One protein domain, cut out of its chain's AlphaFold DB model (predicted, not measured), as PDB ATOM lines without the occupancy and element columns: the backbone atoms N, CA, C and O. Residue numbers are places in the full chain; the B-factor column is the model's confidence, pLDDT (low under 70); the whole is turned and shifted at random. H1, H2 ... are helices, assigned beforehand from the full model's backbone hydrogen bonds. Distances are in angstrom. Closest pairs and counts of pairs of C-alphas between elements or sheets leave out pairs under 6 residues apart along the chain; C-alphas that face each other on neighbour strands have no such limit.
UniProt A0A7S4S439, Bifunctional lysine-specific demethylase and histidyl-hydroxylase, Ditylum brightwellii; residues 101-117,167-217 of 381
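This is residues 101 to 117 and 167 to 217 of the 381 residues of the protein "Bifunctional lysine-specific demethylase and histidyl-hydroxylase" of Ditylum brightwellii (UniProt A0A7S4S439). Short helix H1 crosses the corner where H2 turns into the long helix H3, and from this small body residues 196 to 217 stick out as a long arm and residues 167 to 174 as a shorter one. The 68 printed residues have three named helices, H1, H2, H3, and no named strand: all helix. The whole is extended, radius of gyration of the C-alphas 18.1 A, spanning 63 by 23 by 16 A.

H1, residues 101 to 114, only just touches H2, residues 167 to 182, with 3 pairs of C-alphas within 8 A, closest Met 109 and Leu 179 at 6.9 A; they run opposite ways at a steep tilt of 56 degrees. With residues 104 to 108 alone, H1 touches residues 188 to 192 of H3, residues 185 to 215, about perpendicular at 85 degrees; the closest C-alphas, of Leu 104 and Ile 188, are 7.1 A apart. H2 and H3 meet only through their tight link. Every O i to N i+4 pair is within hydrogen-bond range in H1 and H2, and 26 of 27 in H3.

H1 starts at C-alpha 101 (-32.272, 16.199, -52.369) and measures 19.9 A, H2 22.2 A. H3, 41.7 A with a kink of 31 degrees near residue 205, ends at C-alpha 215 (-26.737, 12.896, -12.069).

Residues 118 to 166 are not printed; C-alphas 117 and 167 are 18.7 A apart across the cut. Residues 198 to 217 have pLDDT under 70.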
ATOM      1  N   TYR A 101     -32.878  14.986 -51.803       86.06
ATOM      2  CA  TYR A 101     -32.272  16.199 -52.369       86.06
ATOM      3  C   TYR A 101     -33.297  17.316 -52.586       86.06
ATOM      4  O   TYR A 101     -33.065  18.456 -52.187       86.06
ATOM      5  N   GLY A 102     -34.453  16.986 -53.172       89.00
ATOM      6  CA  GLY A 102     -35.518  17.956 -53.428       89.00
ATOM      7  C   GLY A 102     -36.058  18.578 -52.141       89.00
ATOM      8  O   GLY A 102     -36.245  19.794 -52.078       89.00
ATOM      9  N   LYS A 103     -36.233  17.776 -51.083       87.62
ATOM     10  CA  LYS A 103     -36.693  18.277 -49.786       87.62
ATOM     11  C   LYS A 103     -35.649  19.153 -49.099       87.62
ATOM     12  O   LYS A 103     -36.000  20.220 -48.604       87.62
ATOM     13  N   LEU A 104     -34.375  18.754 -49.114       87.25
ATOM     14  CA  LEU A 104     -33.277  19.557 -48.561       87.25
ATOM     15  C   LEU A 104     -33.157  20.914 -49.267       87.25
ATOM     16  O   LEU A 104     -33.059  21.946 -48.604       87.25
ATOM     17  N   MET A 105     -33.229  20.918 -50.600       89.62
ATOM     18  CA  MET A 105     -33.216  22.138 -51.410       89.62
ATOM     19  C   MET A 105     -34.421  23.028 -51.109       89.62
ATOM     20  O   MET A 105     -34.258  24.219 -50.857       89.62
ATOM     21  N   SER A 106     -35.622  22.449 -51.079       90.69
ATOM     22  CA  SER A 106     -36.855  23.171 -50.758       90.69
ATOM     23  C   SER A 106     -36.798  23.798 -49.364       90.69
ATOM     24  O   SER A 106     -37.092  24.983 -49.219       90.69
ATOM     25  N   ASP A 107     -36.351  23.049 -48.353       88.81
ATOM     26  CA  ASP A 107     -36.205  23.548 -46.986       88.81
ATOM     27  C   ASP A 107     -35.217  24.725 -46.924       88.81
ATOM     28  O   ASP A 107     -35.460  25.694 -46.203       88.81
ATOM     29  N   MET A 108     -34.115  24.677 -47.679       88.38
ATOM     30  CA  MET A 108     -33.170  25.795 -47.769       88.38
ATOM     31  C   MET A 108     -33.761  27.010 -48.480       88.38
ATOM     32  O   MET A 108     -33.634  28.123 -47.971       88.38
ATOM     33  N   MET A 109     -34.426  26.808 -49.619       90.62
ATOM     34  CA  MET A 109     -35.088  27.886 -50.359       90.62
ATOM     35  C   MET A 109     -36.106  28.600 -49.473       90.62
ATOM     36  O   MET A 109     -36.050  29.819 -49.346       90.62
ATOM     37  N   VAL A 110     -36.989  27.850 -48.806       89.62
ATOM     38  CA  VAL A 110     -37.999  28.414 -47.900       89.62
ATOM     39  C   VAL A 110     -37.330  29.207 -46.779       89.62
ATOM     40  O   VAL A 110     -37.685  30.361 -46.568       89.62
ATOM     41  N   ARG A 111     -36.306  28.654 -46.115       86.81
ATOM     42  CA  ARG A 111     -35.582  29.371 -45.047       86.81
ATOM     43  C   ARG A 111     -34.961  30.681 -45.526       86.81
ATOM     44  O   ARG A 111     -35.034  31.674 -44.805       86.81
ATOM     45  N   LEU A 112     -34.344  30.688 -46.709       88.44
ATOM     46  CA  LEU A 112     -33.725  31.888 -47.273       88.44
ATOM     47  C   LEU A 112     -34.781  32.942 -47.603       88.44
ATOM     48  O   LEU A 112     -34.675  34.070 -47.125       88.44
ATOM     49  N   LEU A 113     -35.824  32.556 -48.344       88.62
ATOM     50  CA  LEU A 113     -36.900  33.458 -48.768       88.62
ATOM     51  C   LEU A 113     -37.718  33.995 -47.589       88.62
ATOM     52  O   LEU A 113     -38.219  35.114 -47.643       88.62
ATOM     53  N   GLU A 114     -37.851  33.223 -46.514       86.25
ATOM     54  CA  GLU A 114     -38.529  33.667 -45.303       86.25
ATOM     55  C   GLU A 114     -37.632  34.510 -44.390       86.25
ATOM     56  O   GLU A 114     -38.148  35.183 -43.499       86.25
ATOM     57  N   SER A 115     -36.311  34.529 -44.534       82.62
ATOM     58  CA  SER A 115     -35.490  35.320 -43.608       82.62
ATOM     59  C   SER A 115     -35.817  36.822 -43.711       82.62
ATOM     60  O   SER A 115     -36.063  37.350 -44.794       82.62
ATOM     61  N   GLN A 116     -35.884  37.524 -42.572       73.81
ATOM     62  CA  GLN A 116     -36.182  38.968 -42.572       73.81
ATOM     63  C   GLN A 116     -35.060  39.785 -43.221       73.81
ATOM     64  O   GLN A 116     -35.319  40.831 -43.816       73.81
ATOM     65  N   ASP A 117     -33.837  39.265 -43.150       75.31
ATOM     66  CA  ASP A 117     -32.663  39.837 -43.800       75.31
ATOM     67  C   ASP A 117     -32.762  39.732 -45.329       75.31
ATOM     68  O   ASP A 117     -32.258  40.592 -46.055       75.31
ATOM     69  N   LEU A 167     -43.218  44.646 -60.252       86.31
ATOM     70  CA  LEU A 167     -42.738  44.398 -58.896       86.31
ATOM     71  C   LEU A 167     -42.586  42.897 -58.622       86.31
ATOM     72  O   LEU A 167     -41.577  42.491 -58.043       86.31
ATOM     73  N   LEU A 168     -43.549  42.076 -59.057       87.50
ATOM     74  CA  LEU A 168     -43.455  40.618 -58.975       87.50
ATOM     75  C   LEU A 168     -42.222  40.115 -59.733       87.50
ATOM     76  O   LEU A 168     -41.415  39.393 -59.158       87.50
ATOM     77  N   GLU A 169     -42.053  40.527 -60.989       89.88
ATOM     78  CA  GLU A 169     -40.916  40.133 -61.821       89.88
ATOM     79  C   GLU A 169     -39.582  40.525 -61.177       89.88
ATOM     80  O   GLU A 169     -38.676  39.697 -61.077       89.88
ATOM     81  N   THR A 170     -39.484  41.753 -60.659       89.50
ATOM     82  CA  THR A 170     -38.284  42.239 -59.965       89.50
ATOM     83  C   THR A 170     -37.978  41.396 -58.728       89.50
ATOM     84  O   THR A 170     -36.847  40.938 -58.561       89.50
ATOM     85  N   ASN A 171     -38.977  41.155 -57.872       89.12
ATOM     86  CA  ASN A 171     -38.797  40.389 -56.639       89.12
ATOM     87  C   ASN A 171     -38.416  38.934 -56.927       89.12
ATOM     88  O   ASN A 171     -37.511  38.407 -56.288       89.12
ATOM     89  N   ILE A 172     -39.071  38.296 -57.900       91.06
ATOM     90  CA  ILE A 172     -38.776  36.916 -58.294       91.06
ATOM     91  C   ILE A 172     -37.376  36.822 -58.903       91.06
ATOM     92  O   ILE A 172     -36.602  35.961 -58.498       91.06
ATOM     93  N   THR A 173     -37.006  37.732 -59.806       92.56
ATOM     94  CA  THR A 173     -35.672  37.744 -60.432       92.56
ATOM     95  C   THR A 173     -34.565  37.907 -59.392       92.56
ATOM     96  O   THR A 173     -33.616  37.126 -59.372       92.56
ATOM     97  N   GLN A 174     -34.709  38.876 -58.483       89.81
ATOM     98  CA  GLN A 174     -33.745  39.093 -57.400       89.81
ATOM     99  C   GLN A 174     -33.694  37.898 -56.442       89.81
ATOM    100  O   GLN A 174     -32.611  37.502 -56.015       89.81
ATOM    101  N   ALA A 175     -34.841  37.277 -56.152       90.88
ATOM    102  CA  ALA A 175     -34.884  36.068 -55.345       90.88
ATOM    103  C   ALA A 175     -34.111  34.917 -56.008       90.88
ATOM    104  O   ALA A 175     -33.288  34.291 -55.349       90.88
ATOM    105  N   PHE A 176     -34.315  34.666 -57.305       92.44
ATOM    106  CA  PHE A 176     -33.596  33.620 -58.038       92.44
ATOM    107  C   PHE A 176     -32.089  33.864 -58.099       92.44
ATOM    108  O   PHE A 176     -31.330  32.921 -57.886       92.44
ATOM    109  N   GLN A 177     -31.656  35.104 -58.339       91.31
ATOM    110  CA  GLN A 177     -30.234  35.445 -58.344       91.31
ATOM    111  C   GLN A 177     -29.586  35.117 -56.991       91.31
ATOM    112  O   GLN A 177     -28.576  34.422 -56.931       91.31
ATOM    113  N   LEU A 178     -30.216  35.537 -55.893       85.94
ATOM    114  CA  LEU A 178     -29.706  35.261 -54.551       85.94
ATOM    115  C   LEU A 178     -29.757  33.771 -54.198       85.94
ATOM    116  O   LEU A 178     -28.831  33.262 -53.575       85.94
ATOM    117  N   LEU A 179     -30.814  33.052 -54.587       91.38
ATOM    118  CA  LEU A 179     -30.892  31.604 -54.380       91.38
ATOM    119  C   LEU A 179     -29.755  30.878 -55.109       91.38
ATOM    120  O   LEU A 179     -29.171  29.967 -54.532       91.38
ATOM    121  N   GLN A 180     -29.408  31.291 -56.333       91.31
ATOM    122  CA  GLN A 180     -28.268  30.736 -57.072       91.31
ATOM    123  C   GLN A 180     -26.925  31.039 -56.400       91.31
ATOM    124  O   GLN A 180     -26.041  30.188 -56.393       91.31
ATOM    125  N   GLU A 181     -26.771  32.230 -55.819       91.25
ATOM    126  CA  GLU A 181     -25.553  32.615 -55.099       91.25
ATOM    127  C   GLU A 181     -25.409  31.877 -53.755       91.25
ATOM    128  O   GLU A 181     -24.302  31.508 -53.364       91.25
ATOM    129  N   GLN A 182     -26.516  31.660 -53.038       89.88
ATOM    130  CA  GLN A 182     -26.508  31.150 -51.661       89.88
ATOM    131  C   GLN A 182     -26.695  29.634 -51.559       89.88
ATOM    132  O   GLN A 182     -26.201  29.028 -50.610       89.88
ATOM    133  N   ILE A 183     -27.403  29.000 -52.497       90.94
ATOM    134  CA  ILE A 183     -27.620  27.551 -52.486       90.94
ATOM    135  C   ILE A 183     -26.528  26.872 -53.311       90.94
ATOM    136  O   ILE A 183     -26.629  26.679 -54.518       90.94
ATOM    137  N   THR A 184     -25.475  26.474 -52.609       91.56
ATOM    138  CA  THR A 184     -24.325  25.731 -53.132       91.56
ATOM    139  C   THR A 184     -24.267  24.314 -52.544       91.56
ATOM    140  O   THR A 184     -24.812  24.085 -51.456       91.56
ATOM    141  N   PRO A 185     -23.549  23.359 -53.170       91.19
ATOM    142  CA  PRO A 185     -23.342  22.022 -52.605       91.19
ATOM    143  C   PRO A 185     -22.836  22.041 -51.155       91.19
ATOM    144  O   PRO A 185     -23.342  21.302 -50.315       91.19
ATOM    145  N   MET A 186     -21.909  22.949 -50.831       90.62
ATOM    146  CA  MET A 186     -21.363  23.101 -49.480       90.62
ATOM    147  C   MET A 186     -22.428  23.566 -48.484       90.62
ATOM    148  O   MET A 186     -22.512  23.043 -47.376       90.62
ATOM    149  N   THR A 187     -23.279  24.519 -48.873       89.88
ATOM    150  CA  THR A 187     -24.371  24.984 -48.001       89.88
ATOM    151  C   THR A 187     -25.465  23.931 -47.819       89.88
ATOM    152  O   THR A 187     -26.016  23.828 -46.727       89.88
ATOM    153  N   ILE A 188     -25.729  23.097 -48.833       87.62
ATOM    154  CA  ILE A 188     -26.646  21.950 -48.732       87.62
ATOM    155  C   ILE A 188     -26.071  20.893 -47.796       87.62
ATOM    156  O   ILE A 188     -26.777  20.410 -46.913       87.62
ATOM    157  N   GLN A 189     -24.785  20.570 -47.932       87.00
ATOM    158  CA  GLN A 189     -24.099  19.650 -47.031       87.00
ATOM    159  C   GLN A 189     -24.123  20.166 -45.588       87.00
ATOM    160  O   GLN A 189     -24.456  19.409 -44.679       87.00
ATOM    161  N   ALA A 190     -23.838  21.452 -45.371       85.94
ATOM    162  CA  ALA A 190     -23.928  22.072 -44.054       85.94
ATOM    163  C   ALA A 190     -25.367  22.048 -43.512       85.94
ATOM    164  O   ALA A 190     -25.582  21.801 -42.325       85.94
ATOM    165  N   HIS A 191     -26.371  22.256 -44.372       85.12
ATOM    166  CA  HIS A 191     -27.774  22.151 -43.985       85.12
ATOM    167  C   HIS A 191     -28.150  20.726 -43.572       85.12
ATOM    168  O   HIS A 191     -28.785  20.538 -42.535       85.12
ATOM    169  N   LEU A 192     -27.717  19.728 -44.343       81.69
ATOM    170  CA  LEU A 192     -27.902  18.316 -44.036       81.69
ATOM    171  C   LEU A 192     -27.222  17.948 -42.717       81.69
ATOM    172  O   LEU A 192     -27.871  17.382 -41.843       81.69
ATOM    173  N   GLN A 193     -25.955  18.324 -42.530       80.88
ATOM    174  CA  GLN A 193     -25.225  18.105 -41.280       80.88
ATOM    175  C   GLN A 193     -25.941  18.748 -40.100       80.88
ATOM    176  O   GLN A 193     -26.140  18.089 -39.090       80.88
ATOM    177  N   ARG A 194     -26.420  19.987 -40.245       80.75
ATOM    178  CA  ARG A 194     -27.224  20.649 -39.214       80.75
ATOM    179  C   ARG A 194     -28.538  19.920 -38.956       80.75
ATOM    180  O   ARG A 194     -28.973  19.859 -37.816       80.75
ATOM    181  N   LYS A 195     -29.201  19.390 -39.984       76.94
ATOM    182  CA  LYS A 195     -30.441  18.616 -39.832       76.94
ATOM    183  C   LYS A 195     -30.185  17.308 -39.081       76.94
ATOM    184  O   LYS A 195     -30.950  16.986 -38.177       76.94
ATOM    185  N   ILE A 196     -29.098  16.605 -39.406       73.38
ATOM    186  CA  ILE A 196     -28.618  15.420 -38.676       73.38
ATOM    187  C   ILE A 196     -28.277  15.798 -37.239       73.38
ATOM    188  O   ILE A 196     -28.717  15.137 -36.309       73.38
ATOM    189  N   GLU A 197     -27.532  16.881 -37.043       70.81
ATOM    190  CA  GLU A 197     -27.131  17.340 -35.724       70.81
ATOM    191  C   GLU A 197     -28.342  17.743 -34.894       70.81
ATOM    192  O   GLU A 197     -28.420  17.323 -33.759       70.81
ATOM    193  N   LEU A 198     -29.321  18.467 -35.435       69.81
ATOM    194  CA  LEU A 198     -30.563  18.796 -34.731       69.81
ATOM    195  C   LEU A 198     -31.387  17.549 -34.417       69.81
ATOM    196  O   LEU A 198     -31.951  17.455 -33.335       69.81
ATOM    197  N   HIS A 199     -31.449  16.586 -35.337       65.81
ATOM    198  CA  HIS A 199     -32.099  15.305 -35.082       65.81
ATOM    199  C   HIS A 199     -31.415  14.563 -33.924       65.81
ATOM    200  O   HIS A 199     -32.079  14.139 -32.979       65.81
ATOM    201  N   ASN A 200     -30.084  14.498 -33.947       61.59
ATOM    202  CA  ASN A 200     -29.272  13.881 -32.906       61.59
ATOM    203  C   ASN A 200     -29.313  14.676 -31.604       61.59
ATOM    204  O   ASN A 200     -29.373  14.077 -30.549       61.59
ATOM    205  N   GLN A 201     -29.314  16.004 -31.649       56.69
ATOM    206  CA  GLN A 201     -29.427  16.888 -30.495       56.69
ATOM    207  C   GLN A 201     -30.810  16.791 -29.891       56.69
ATOM    208  O   GLN A 201     -30.898  16.838 -28.686       56.69
ATOM    209  N   HIS A 202     -31.877  16.630 -30.671       55.66
ATOM    210  CA  HIS A 202     -33.195  16.333 -30.121       55.66
ATOM    211  C   HIS A 202     -33.183  14.961 -29.447       55.66
ATOM    212  O   HIS A 202     -33.665  14.829 -28.327       55.66
ATOM    213  N   ALA A 203     -32.574  13.952 -30.076       52.34
ATOM    214  CA  ALA A 203     -32.399  12.645 -29.450       52.34
ATOM    215  C   ALA A 203     -31.562  12.737 -28.157       52.34
ATOM    216  O   ALA A 203     -31.932  12.157 -27.142       52.34
ATOM    217  N   VAL A 204     -30.483  13.521 -28.164       44.78
ATOM    218  CA  VAL A 204     -29.553  13.721 -27.047       44.78
ATOM    219  C   VAL A 204     -30.127  14.651 -25.988       44.78
ATOM    220  O   VAL A 204     -29.908  14.396 -24.823       44.78
ATOM    221  N   SER A 205     -30.886  15.691 -26.319       44.25
ATOM    222  CA  SER A 205     -31.503  16.617 -25.363       44.25
ATOM    223  C   SER A 205     -32.625  15.920 -24.620       44.25
ATOM    224  O   SER A 205     -32.714  16.059 -23.405       44.25
ATOM    225  N   LEU A 206     -33.401  15.086 -25.323       47.06
ATOM    226  CA  LEU A 206     -34.288  14.118 -24.689       47.06
ATOM    227  C   LEU A 206     -33.469  13.252 -23.719       47.06
ATOM    228  O   LEU A 206     -33.798  13.189 -22.539       47.06
ATOM    229  N   GLN A 207     -32.324  12.712 -24.154       40.03
ATOM    230  CA  GLN A 207     -31.433  11.928 -23.289       40.03
ATOM    231  C   GLN A 207     -30.722  12.727 -22.167       40.03
ATOM    232  O   GLN A 207     -30.369  12.139 -21.145       40.03
ATOM    233  N   GLU A 208     -30.472  14.025 -22.297       38.84
ATOM    234  CA  GLU A 208     -29.701  14.852 -21.362       38.84
ATOM    235  C   GLU A 208     -30.595  15.524 -20.329       38.84
ATOM    236  O   GLU A 208     -30.202  15.601 -19.168       38.84
ATOM    237  N   GLU A 209     -31.797  15.969 -20.698       42.56
ATOM    238  CA  GLU A 209     -32.821  16.385 -19.732       42.56
ATOM    239  C   GLU A 209     -33.112  15.241 -18.762       42.56
ATOM    240  O   GLU A 209     -33.100  15.400 -17.541       42.56
ATOM    241  N   GLU A 210     -33.230  14.041 -19.308       41.19
ATOM    242  CA  GLU A 210     -33.354  12.821 -18.536       41.19
ATOM    243  C   GLU A 210     -32.037  12.407 -17.826       41.19
ATOM    244  O   GLU A 210     -32.095  11.699 -16.821       41.19
ATOM    245  N   HIS A 211     -30.844  12.832 -18.281       37.41
ATOM    246  CA  HIS A 211     -29.563  12.557 -17.599       37.41
ATOM    247  C   HIS A 211     -29.259  13.544 -16.462       37.41
ATOM    248  O   HIS A 211     -28.844  13.097 -15.398       37.41
ATOM    249  N   LYS A 212     -29.525  14.848 -16.618       39.34
ATOM    250  CA  LYS A 212     -29.407  15.873 -15.558       39.34
ATOM    251  C   LYS A 212     -30.376  15.599 -14.409       39.34
ATOM    252  O   LYS A 212     -30.050  15.853 -13.251       39.34
ATOM    253  N   GLN A 213     -31.523  14.989 -14.704       39.97
ATOM    254  CA  GLN A 213     -32.390  14.418 -13.679       39.97
ATOM    255  C   GLN A 213     -31.765  13.199 -12.970       39.97
ATOM    256  O   GLN A 213     -32.086  12.965 -11.809       39.97
ATOM    257  N   MET A 214     -30.846  12.449 -13.584       37.44
ATOM    258  CA  MET A 214     -30.175  11.288 -12.975       37.44
ATOM    259  C   MET A 214     -28.867  11.633 -12.228       37.44
ATOM    260  O   MET A 214     -28.591  11.030 -11.194       37.44
ATOM    261  N   THR A 215     -28.073  12.624 -12.657       35.34
ATOM    262  CA  THR A 215     -26.737  12.896 -12.069       35.34
ATOM    263  C   THR A 215     -26.760  13.510 -10.661       35.34
ATOM    264  O   THR A 215     -25.751  13.467  -9.962       35.34
ATOM    265  N   TYR A 216     -27.898  14.032 -10.187       39.78
ATOM    266  CA  TYR A 216     -28.040  14.484  -8.791       39.78
ATOM    267  C   TYR A 216     -28.032  13.315  -7.781       39.78
ATOM    268  O   TYR A 216     -27.899  13.528  -6.579       39.78
ATOM    269  N   VAL A 217     -28.151  12.066  -8.250       40.69
ATOM    270  CA  VAL A 217     -28.228  10.879  -7.392       40.69
ATOM    271  C   VAL A 217     -27.276   9.804  -7.902       40.69
ATOM    272  O   VAL A 217     -27.661   8.863  -8.578       40.69
TER     273      VAL A 217